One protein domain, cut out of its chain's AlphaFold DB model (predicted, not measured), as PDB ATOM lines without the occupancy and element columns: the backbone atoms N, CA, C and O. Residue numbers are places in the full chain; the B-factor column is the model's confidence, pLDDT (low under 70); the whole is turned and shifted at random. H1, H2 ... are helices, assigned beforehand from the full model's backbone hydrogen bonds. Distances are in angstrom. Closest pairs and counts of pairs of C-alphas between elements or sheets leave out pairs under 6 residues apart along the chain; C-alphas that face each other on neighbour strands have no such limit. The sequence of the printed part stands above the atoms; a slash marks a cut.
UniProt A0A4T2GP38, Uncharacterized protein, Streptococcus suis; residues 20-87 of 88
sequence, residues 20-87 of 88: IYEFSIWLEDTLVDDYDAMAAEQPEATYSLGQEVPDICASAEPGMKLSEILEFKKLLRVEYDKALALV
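Overview. This is residues 20 to 87 of the 88 residues of an uncharacterized protein of Streptococcus suis (UniProt A0A4T2GP38). Kinked H3 lies in the middle, with long H4 along it, H1 on another side and short H2 at one end. The 68 printed residues include four named helices, H1 to H4; the class is all helix. The whole is compact, radius of gyration of the C-alphas 12.2 A, spanning 37 by 23 by 13 A.

Along the chain. Find C-alpha 21 at (-11.860, -5.132, 226.799), where H1, residues 21 to 33, begins. H2 takes 35 to 41; H3, 43 to 58, has a kink of 38 degrees near residue 52. H4, 66 to 85, runs 28.4 A to C-alpha 85, (-22.826, 12.200, 209.949).

Arrangement. H3 touches H1 at a steep tilt of 39 degrees, closest C-alphas Cys 57 and Ser 24, 4.7 A. It forms hairpins with H4, closest C-alphas Ala 45 and Ala 83, 4.4 A, and, touching by residues 45 to 47 alone, H2. Every O i to N i+4 pair in H1 and H4 is within hydrogen-bond range, 8 of 12 in H3, 2 of 3 in H2.

Size, cuts and confidence. The printed part has no cut; no printed residue has pLDDT under 70.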
ATOM      1  N   ILE A  20      -9.300  -1.869 227.225       97.50
ATOM      2  CA  ILE A  20     -10.451  -1.583 226.370       97.50
ATOM      3  C   ILE A  20     -11.436  -2.754 226.314       97.50
ATOM      4  O   ILE A  20     -12.492  -2.609 225.703       97.50
ATOM      5  N   TYR A  21     -11.113  -3.885 226.948       97.69
ATOM      6  CA  TYR A  21     -11.860  -5.132 226.799       97.69
ATOM      7  C   TYR A  21     -13.304  -4.997 227.298       97.69
ATOM      8  O   TYR A  21     -14.250  -5.203 226.543       97.69
ATOM      9  N   GLU A  22     -13.495  -4.499 228.520       97.50
ATOM     10  CA  GLU A  22     -14.836  -4.261 229.082       97.50
ATOM     11  C   GLU A  22     -15.660  -3.260 228.258       97.50
ATOM     12  O   GLU A  22     -16.878  -3.383 228.136       97.50
ATOM     13  N   PHE A  23     -15.006  -2.256 227.661       98.12
ATOM     14  CA  PHE A  23     -15.690  -1.319 226.771       98.12
ATOM     15  C   PHE A  23     -16.138  -2.002 225.475       98.12
ATOM     16  O   PHE A  23     -17.244  -1.733 225.014       98.12
ATOM     17  N   SER A  24     -15.293  -2.862 224.899       98.19
ATOM     18  CA  SER A  24     -15.610  -3.580 223.662       98.19
ATOM     19  C   SER A  24     -16.791  -4.533 223.831       98.19
ATOM     20  O   SER A  24     -17.713  -4.460 223.027       98.19
ATOM     21  N   ILE A  25     -16.827  -5.310 224.923       98.12
ATOM     22  CA  ILE A  25     -17.960  -6.187 225.257       98.12
ATOM     23  C   ILE A  25     -19.225  -5.353 225.409       98.12
ATOM     24  O   ILE A  25     -20.232  -5.632 224.770       98.12
ATOM     25  N   TRP A  26     -19.159  -4.282 226.210       98.31
ATOM     26  CA  TRP A  26     -20.316  -3.415 226.401       98.31
ATOM     27  C   TRP A  26     -20.859  -2.886 225.069       98.31
ATOM     28  O   TRP A  26     -22.073  -2.854 224.883       98.31
ATOM     29  N   LEU A  27     -19.986  -2.433 224.166       98.44
ATOM     30  CA  LEU A  27     -20.414  -1.861 222.895       98.44
ATOM     31  C   LEU A  27     -21.013  -2.926 221.969       98.44
ATOM     32  O   LEU A  27     -22.043  -2.660 221.354       98.44
ATOM     33  N   GLU A  28     -20.405  -4.108 221.891       97.38
ATOM     34  CA  GLU A  28     -20.927  -5.237 221.114       97.38
ATOM     35  C   GLU A  28     -22.304  -5.681 221.624       97.38
ATOM     36  O   GLU A  28     -23.256  -5.696 220.844       97.38
ATOM     37  N   ASP A  29     -22.438  -5.924 222.933       98.06
ATOM     38  CA  ASP A  29     -23.706  -6.298 223.569       98.06
ATOM     39  C   ASP A  29     -24.779  -5.230 223.315       98.06
ATOM     40  O   ASP A  29     -25.893  -5.541 222.905       98.06
ATOM     41  N   THR A  30     -24.433  -3.947 223.466       98.06
ATOM     42  CA  THR A  30     -25.366  -2.831 223.229       98.06
ATOM     43  C   THR A  30     -25.871  -2.797 221.783       98.06
ATOM     44  O   THR A  30     -27.044  -2.516 221.538       98.06
ATOM     45  N   LEU A  31     -25.009  -3.095 220.804       97.31
ATOM     46  CA  LEU A  31     -25.393  -3.135 219.389       97.31
ATOM     47  C   LEU A  31     -26.286  -4.333 219.033       97.31
ATOM     48  O   LEU A  31     -26.799  -4.374 217.916       97.31
ATOM     49  N   VAL A  32     -26.496  -5.271 219.957       95.56
ATOM     50  CA  VAL A  32     -27.425  -6.397 219.812       95.56
ATOM     51  C   VAL A  32     -28.667  -6.182 220.677       95.56
ATOM     52  O   VAL A  32     -29.780  -6.155 220.154       95.56
ATOM     53  N   ASP A  33     -28.479  -5.983 221.981       97.81
ATOM     54  CA  ASP A  33     -29.549  -5.917 222.979       97.81
ATOM     55  C   ASP A  33     -30.428  -4.670 222.814       97.81
ATOM     56  O   ASP A  33     -31.652  -4.745 222.936       97.81
ATOM     57  N   ASP A  34     -29.814  -3.528 222.491       97.94
ATOM     58  CA  ASP A  34     -30.490  -2.232 222.392       97.94
ATOM     59  C   ASP A  34     -30.712  -1.776 220.939       97.94
ATOM     60  O   ASP A  34     -31.173  -0.651 220.704       97.94
ATOM     61  N   TYR A  35     -30.428  -2.635 219.951       97.94
ATOM     62  CA  TYR A  35     -30.462  -2.270 218.530       97.94
ATOM     63  C   TYR A  35     -31.801  -1.652 218.115       97.94
ATOM     64  O   TYR A  35     -31.830  -0.574 217.522       97.94
ATOM     65  N   ASP A  36     -32.922  -2.289 218.465       98.31
ATOM     66  CA  ASP A  36     -34.258  -1.806 218.097       98.31
ATOM     67  C   ASP A  36     -34.571  -0.445 218.737       98.31
ATOM     68  O   ASP A  36     -35.162   0.430 218.096       98.31
ATOM     69  N   ALA A  37     -34.139  -0.230 219.984       98.44
ATOM     70  CA  ALA A  37     -34.325   1.037 220.686       98.44
ATOM     71  C   ALA A  37     -33.474   2.156 220.068       98.44
ATOM     72  O   ALA A  37     -33.952   3.279 219.892       98.44
ATOM     73  N   MET A  38     -32.230   1.856 219.693       98.38
ATOM     74  CA  MET A  38     -31.359   2.787 218.977       98.38
ATOM     75  C   MET A  38     -31.905   3.109 217.580       98.38
ATOM     76  O   MET A  38     -31.974   4.280 217.193       98.38
ATOM     77  N   ALA A  39     -32.356   2.092 216.841       98.38
ATOM     78  CA  ALA A  39     -32.867   2.230 215.482       98.38
ATOM     79  C   ALA A  39     -34.190   3.008 215.429       98.38
ATOM     80  O   ALA A  39     -34.430   3.732 214.463       98.38
ATOM     81  N   ALA A  40     -35.025   2.912 216.468       98.31
ATOM     82  CA  ALA A  40     -36.229   3.729 216.599       98.31
ATOM     83  C   ALA A  40     -35.920   5.235 216.728       98.31
ATOM     84  O   ALA A  40     -36.732   6.059 216.309       98.31
ATOM     85  N   GLU A  41     -34.759   5.600 217.288       98.12
ATOM     86  CA  GLU A  41     -34.312   6.992 217.437       98.12
ATOM     87  C   GLU A  41     -33.552   7.491 216.201       98.12
ATOM     88  O   GLU A  41     -33.855   8.562 215.677       98.12
ATOM     89  N   GLN A  42     -32.554   6.730 215.740       98.44
ATOM     90  CA  GLN A  42     -31.671   7.091 214.624       98.44
ATOM     91  C   GLN A  42     -31.390   5.851 213.752       98.44
ATOM     92  O   GLN A  42     -30.362   5.191 213.924       98.44
ATOM     93  N   PRO A  43     -32.278   5.503 212.800       98.12
ATOM     94  CA  PRO A  43     -32.223   4.222 212.089       98.12
ATOM     95  C   PRO A  43     -30.982   4.068 211.205       98.12
ATOM     96  O   PRO A  43     -30.298   3.051 211.271       98.12
ATOM     97  N   GLU A  44     -30.660   5.081 210.397       98.50
ATOM     98  CA  GLU A  44     -29.516   5.034 209.471       98.50
ATOM     99  C   GLU A  44     -28.180   5.005 210.227       98.50
ATOM    100  O   GLU A  44     -27.284   4.234 209.882       98.50
ATOM    101  N   ALA A  45     -28.059   5.802 211.292       98.44
ATOM    102  CA  ALA A  45     -26.854   5.838 212.110       98.44
ATOM    103  C   ALA A  45     -26.659   4.538 212.909       98.44
ATOM    104  O   ALA A  45     -25.544   4.025 212.978       98.44
ATOM    105  N   THR A  46     -27.739   3.967 213.454       98.56
ATOM    106  CA  THR A  46     -27.700   2.671 214.156       98.56
ATOM    107  C   THR A  46     -27.296   1.546 213.211       98.56
ATOM    108  O   THR A  46     -26.397   0.774 213.535       98.56
ATOM    109  N   TYR A  47     -27.882   1.501 212.009       98.50
ATOM    110  CA  TYR A  47     -27.490   0.533 210.985       98.50
ATOM    111  C   TYR A  47     -26.000   0.638 210.646       98.50
ATOM    112  O   TYR A  47     -25.324  -0.385 210.552       98.50
ATOM    113  N   SER A  48     -25.480   1.865 210.501       98.56
ATOM    114  CA  SER A  48     -24.058   2.103 210.228       98.56
ATOM    115  C   SER A  48     -23.155   1.580 211.344       98.56
ATOM    116  O   SER A  48     -22.122   0.992 211.035       98.56
ATOM    117  N   LEU A  49     -23.520   1.779 212.616       98.38
ATOM    118  CA  LEU A  49     -22.761   1.223 213.741       98.38
ATOM    119  C   LEU A  49     -22.781  -0.309 213.716       98.38
ATOM    120  O   LEU A  49     -21.743  -0.928 213.906       98.38
ATOM    121  N   GLY A  50     -23.922  -0.925 213.408       97.88
ATOM    122  CA  GLY A  50     -24.066  -2.383 213.359       97.88
ATOM    123  C   GLY A  50     -23.307  -3.097 212.229       97.88
ATOM    124  O   GLY A  50     -23.452  -4.307 212.113       97.88
ATOM    125  N   GLN A  51     -22.549  -2.388 211.381       98.12
ATOM    126  CA  GLN A  51     -21.751  -3.011 210.315       98.12
ATOM    127  C   GLN A  51     -20.376  -3.459 210.825       98.12
ATOM    128  O   GLN A  51     -20.186  -4.622 211.149       98.12
ATOM    129  N   GLU A  52     -19.416  -2.538 210.914       97.88
ATOM    130  CA  GLU A  52     -18.011  -2.872 211.192       97.88
ATOM    131  C   GLU A  52     -17.674  -2.816 212.692       97.88
ATOM    132  O   GLU A  52     -16.662  -3.362 213.126       97.88
ATOM    133  N   VAL A  53     -18.491  -2.142 213.513       98.50
ATOM    134  CA  VAL A  53     -18.195  -1.971 214.947       98.50
ATOM    135  C   VAL A  53     -18.151  -3.302 215.708       98.50
ATOM    136  O   VAL A  53     -17.236  -3.433 216.523       98.50
ATOM    137  N   PRO A  54     -19.034  -4.292 215.462       98.19
ATOM    138  CA  PRO A  54     -18.918  -5.609 216.095       98.19
ATOM    139  C   PRO A  54     -17.571  -6.290 215.812       98.19
ATOM    140  O   PRO A  54     -16.898  -6.719 216.744       98.19
ATOM    141  N   ASP A  55     -17.105  -6.282 214.559       98.25
ATOM    142  CA  ASP A  55     -15.809  -6.870 214.188       98.25
ATOM    143  C   ASP A  55     -14.626  -6.121 214.826       98.25
ATOM    144  O   ASP A  55     -13.637  -6.729 215.246       98.25
ATOM    145  N   ILE A  56     -14.725  -4.793 214.955       98.50
ATOM    146  CA  ILE A  56     -13.742  -3.994 215.698       98.50
ATOM    147  C   ILE A  56     -13.742  -4.408 217.176       98.50
ATOM    148  O   ILE A  56     -12.665  -4.611 217.740       98.50
ATOM    149  N   CYS A  57     -14.916  -4.570 217.797       98.31
ATOM    150  CA  CYS A  57     -15.053  -5.007 219.191       98.31
ATOM    151  C   CYS A  57     -14.454  -6.399 219.415       98.31
ATOM    152  O   CYS A  57     -13.666  -6.562 220.343       98.31
ATOM    153  N   ALA A  58     -14.691  -7.342 218.501       97.31
ATOM    154  CA  ALA A  58     -14.134  -8.694 218.550       97.31
ATOM    155  C   ALA A  58     -12.593  -8.746 218.476       97.31
ATOM    156  O   ALA A  58     -11.989  -9.763 218.813       97.31
ATOM    157  N   SER A  59     -11.930  -7.668 218.038       97.50
ATOM    158  CA  SER A  59     -10.462  -7.578 218.039       97.50
ATOM    159  C   SER A  59      -9.857  -7.215 219.402       97.50
ATOM    160  O   SER A  59      -8.633  -7.272 219.564       97.50
ATOM    161  N   ALA A  60     -10.684  -6.794 220.363       97.50
ATOM    162  CA  ALA A  60     -10.228  -6.391 221.679       97.50
ATOM    163  C   ALA A  60     -10.024  -7.599 222.600       97.50
ATOM    164  O   ALA A  60     -10.916  -8.414 222.803       97.50
ATOM    165  N   GLU A  61      -8.847  -7.670 223.215       96.44
ATOM    166  CA  GLU A  61      -8.443  -8.762 224.099       96.44
ATOM    167  C   GLU A  61      -7.820  -8.207 225.392       96.44
ATOM    168  O   GLU A  61      -7.228  -7.116 225.388       96.44
ATOM    169  N   PRO A  62      -7.875  -8.943 226.516       96.38
ATOM    170  CA  PRO A  62      -7.189  -8.541 227.736       96.38
ATOM    171  C   PRO A  62      -5.676  -8.382 227.525       96.38
ATOM    172  O   PRO A  62      -4.991  -9.276 227.028       96.38
ATOM    173  N   GLY A  63      -5.118  -7.252 227.970       94.81
ATOM    174  CA  GLY A  63      -3.666  -7.023 227.961       94.81
ATOM    175  C   GLY A  63      -3.065  -6.600 226.614       94.81
ATOM    176  O   GLY A  63      -1.848  -6.720 226.438       94.81
ATOM    177  N   MET A  64      -3.879  -6.083 225.688       97.06
ATOM    178  CA  MET A  64      -3.407  -5.490 224.431       97.06
ATOM    179  C   MET A  64      -2.295  -4.454 224.630       97.06
ATOM    180  O   MET A  64      -2.261  -3.670 225.585       97.06
ATOM    181  N   LYS A  65      -1.385  -4.405 223.662       97.38
ATOM    182  CA  LYS A  65      -0.347  -3.380 223.569       97.38
ATOM    183  C   LYS A  65      -0.972  -2.044 223.186       97.38
ATOM    184  O   LYS A  65      -1.960  -1.971 222.461       97.38
ATOM    185  N   LEU A  66      -0.284  -0.962 223.548       96.56
ATOM    186  CA  LEU A  66      -0.695   0.394 223.179       96.56
ATOM    187  C   LEU A  66      -0.915   0.563 221.665       96.56
ATOM    188  O   LEU A  66      -1.851   1.241 221.264       96.56
ATOM    189  N   SER A  67      -0.084  -0.053 220.820       97.19
ATOM    190  CA  SER A  67      -0.248   0.018 219.362       97.19
ATOM    191  C   SER A  67      -1.549  -0.621 218.871       97.19
ATOM    192  O   SER A  67      -2.150  -0.114 217.933       97.19
ATOM    193  N   GLU A  68      -1.982  -1.710 219.505       97.81
ATOM    194  CA  GLU A  68      -3.211  -2.430 219.151       97.81
ATOM    195  C   GLU A  68      -4.434  -1.624 219.615       97.81
ATOM    196  O   GLU A  68      -5.364  -1.413 218.844       97.81
ATOM    197  N   ILE A  69      -4.370  -1.044 220.821       98.00
ATOM    198  CA  ILE A  69      -5.395  -0.124 221.345       98.00
ATOM    199  C   ILE A  69      -5.549   1.118 220.452       98.00
ATOM    200  O   ILE A  69      -6.661   1.586 220.210       98.00
ATOM    201  N   LEU A  70      -4.442   1.674 219.951       97.56
ATOM    202  CA  LEU A  70      -4.484   2.830 219.053       97.56
ATOM    203  C   LEU A  70      -5.102   2.486 217.692       97.56
ATOM    204  O   LEU A  70      -5.809   3.331 217.138       97.56
ATOM    205  N   GLU A  71      -4.879   1.277 217.170       98.25
ATOM    206  CA  GLU A  71      -5.535   0.842 215.932       98.25
ATOM    207  C   GLU A  71      -7.033   0.614 216.152       98.25
ATOM    208  O   GLU A  71      -7.831   1.158 215.389       98.25
ATOM    209  N   PHE A  72      -7.428  -0.051 217.245       98.31
ATOM    210  CA  PHE A  72      -8.835  -0.170 217.650       98.31
ATOM    211  C   PHE A  72      -9.513   1.204 217.703       98.31
ATOM    212  O   PHE A  72     -10.539   1.441 217.066       98.31
ATOM    213  N   LYS A  73      -8.895   2.157 218.415       98.38
ATOM    214  CA  LYS A  73      -9.402   3.526 218.565       98.38
ATOM    215  C   LYS A  73      -9.574   4.224 217.217       98.38
ATOM    216  O   LYS A  73     -10.545   4.953 217.020       98.38
ATOM    217  N   LYS A  74      -8.619   4.049 216.306       98.50
ATOM    218  CA  LYS A  74      -8.647   4.654 214.972       98.50
ATOM    219  C   LYS A  74      -9.776   4.074 214.121       98.50
ATOM    220  O   LYS A  74     -10.491   4.854 213.499       98.50
ATOM    221  N   LEU A  75      -9.950   2.752 214.113       98.69
ATOM    222  CA  LEU A  75     -11.038   2.092 213.384       98.69
ATOM    223  C   LEU A  75     -12.401   2.509 213.949       98.69
ATOM    224  O   LEU A  75     -13.255   2.985 213.204       98.69
ATOM    225  N   LEU A  76     -12.563   2.469 215.274       98.75
ATOM    226  CA  LEU A  76     -13.800   2.893 215.928       98.75
ATOM    227  C   LEU A  76     -14.120   4.374 215.674       98.75
ATOM    228  O   LEU A  76     -15.281   4.724 215.491       98.75
ATOM    229  N   ARG A  77     -13.110   5.257 215.622       98.75
ATOM    230  CA  ARG A  77     -13.313   6.674 215.274       98.75
ATOM    231  C   ARG A  77     -13.942   6.831 213.892       98.75
ATOM    232  O   ARG A  77     -14.848   7.646 213.751       98.75
ATOM    233  N   VAL A  78     -13.477   6.070 212.901       98.75
ATOM    234  CA  VAL A  78     -14.011   6.137 211.532       98.75
ATOM    235  C   VAL A  78     -15.492   5.761 211.514       98.75
ATOM    236  O   VAL A  78     -16.294   6.498 210.944       98.75
ATOM    237  N   GLU A  79     -15.870   4.664 212.171       98.75
ATOM    238  CA  GLU A  79     -17.272   4.228 212.217       98.75
ATOM    239  C   GLU A  79     -18.153   5.164 213.054       98.75
ATOM    240  O   GLU A  79     -19.277   5.476 212.655       98.75
ATOM    241  N   TYR A  80     -17.627   5.700 214.158       98.75
ATOM    242  CA  TYR A  80     -18.305   6.725 214.953       98.75
ATOM    243  C   TYR A  80     -18.601   7.985 214.128       98.75
ATOM    244  O   TYR A  80     -19.724   8.487 214.160       98.75
ATOM    245  N   ASP A  81     -17.626   8.492 213.367       98.75
ATOM    246  CA  ASP A  81     -17.800   9.705 212.560       98.75
ATOM    247  C   ASP A  81     -18.790   9.476 211.403       98.75
ATOM    248  O   ASP A  81     -19.600  10.358 211.104       98.75
ATOM    249  N   LYS A  82     -18.788   8.280 210.789       98.56
ATOM    250  CA  LYS A  82     -19.798   7.881 209.790       98.56
ATOM    251  C   LYS A  82     -21.204   7.887 210.386       98.56
ATOM    252  O   LYS A  82     -22.097   8.505 209.813       98.56
ATOM    253  N   ALA A  83     -21.393   7.242 211.538       98.38
ATOM    254  CA  ALA A  83     -22.686   7.207 212.214       98.38
ATOM    255  C   ALA A  83     -23.143   8.614 212.627       98.38
ATOM    256  O   ALA A  83     -24.300   8.972 212.416       98.38
ATOM    257  N   LEU A  84     -22.231   9.444 213.143       98.31
ATOM    258  CA  LEU A  84     -22.521  10.824 213.536       98.31
ATOM    259  C   LEU A  84     -22.993  11.681 212.351       98.31
ATOM    260  O   LEU A  84     -23.898  12.495 212.514       98.31
ATOM    261  N   ALA A  85     -22.421  11.486 211.161       98.50
ATOM    262  CA  ALA A  85     -22.826  12.200 209.949       98.50
ATOM    263  C   ALA A  85     -24.237  11.829 209.448       98.50
ATOM    264  O   ALA A  85     -24.805  12.563 208.639       98.50
ATOM    265  N   LEU A  86     -24.799  10.709 209.915       98.00
ATOM    266  CA  LEU A  86     -26.140  10.225 209.569       98.00
ATOM    267  C   LEU A  86     -27.217  10.648 210.581       98.00
ATOM    268  O   LEU A  86     -28.398  10.384 210.355       98.00
ATOM    269  N   VAL A  87     -26.827  11.288 211.689       95.38
ATOM    270  CA  VAL A  87     -27.758  11.771 212.718       95.38
ATOM    271  C   VAL A  87     -28.603  12.913 212.157       95.38
ATOM    272  O   VAL A  87     -28.066  13.884 211.615       95.38
TER     273      VAL A  87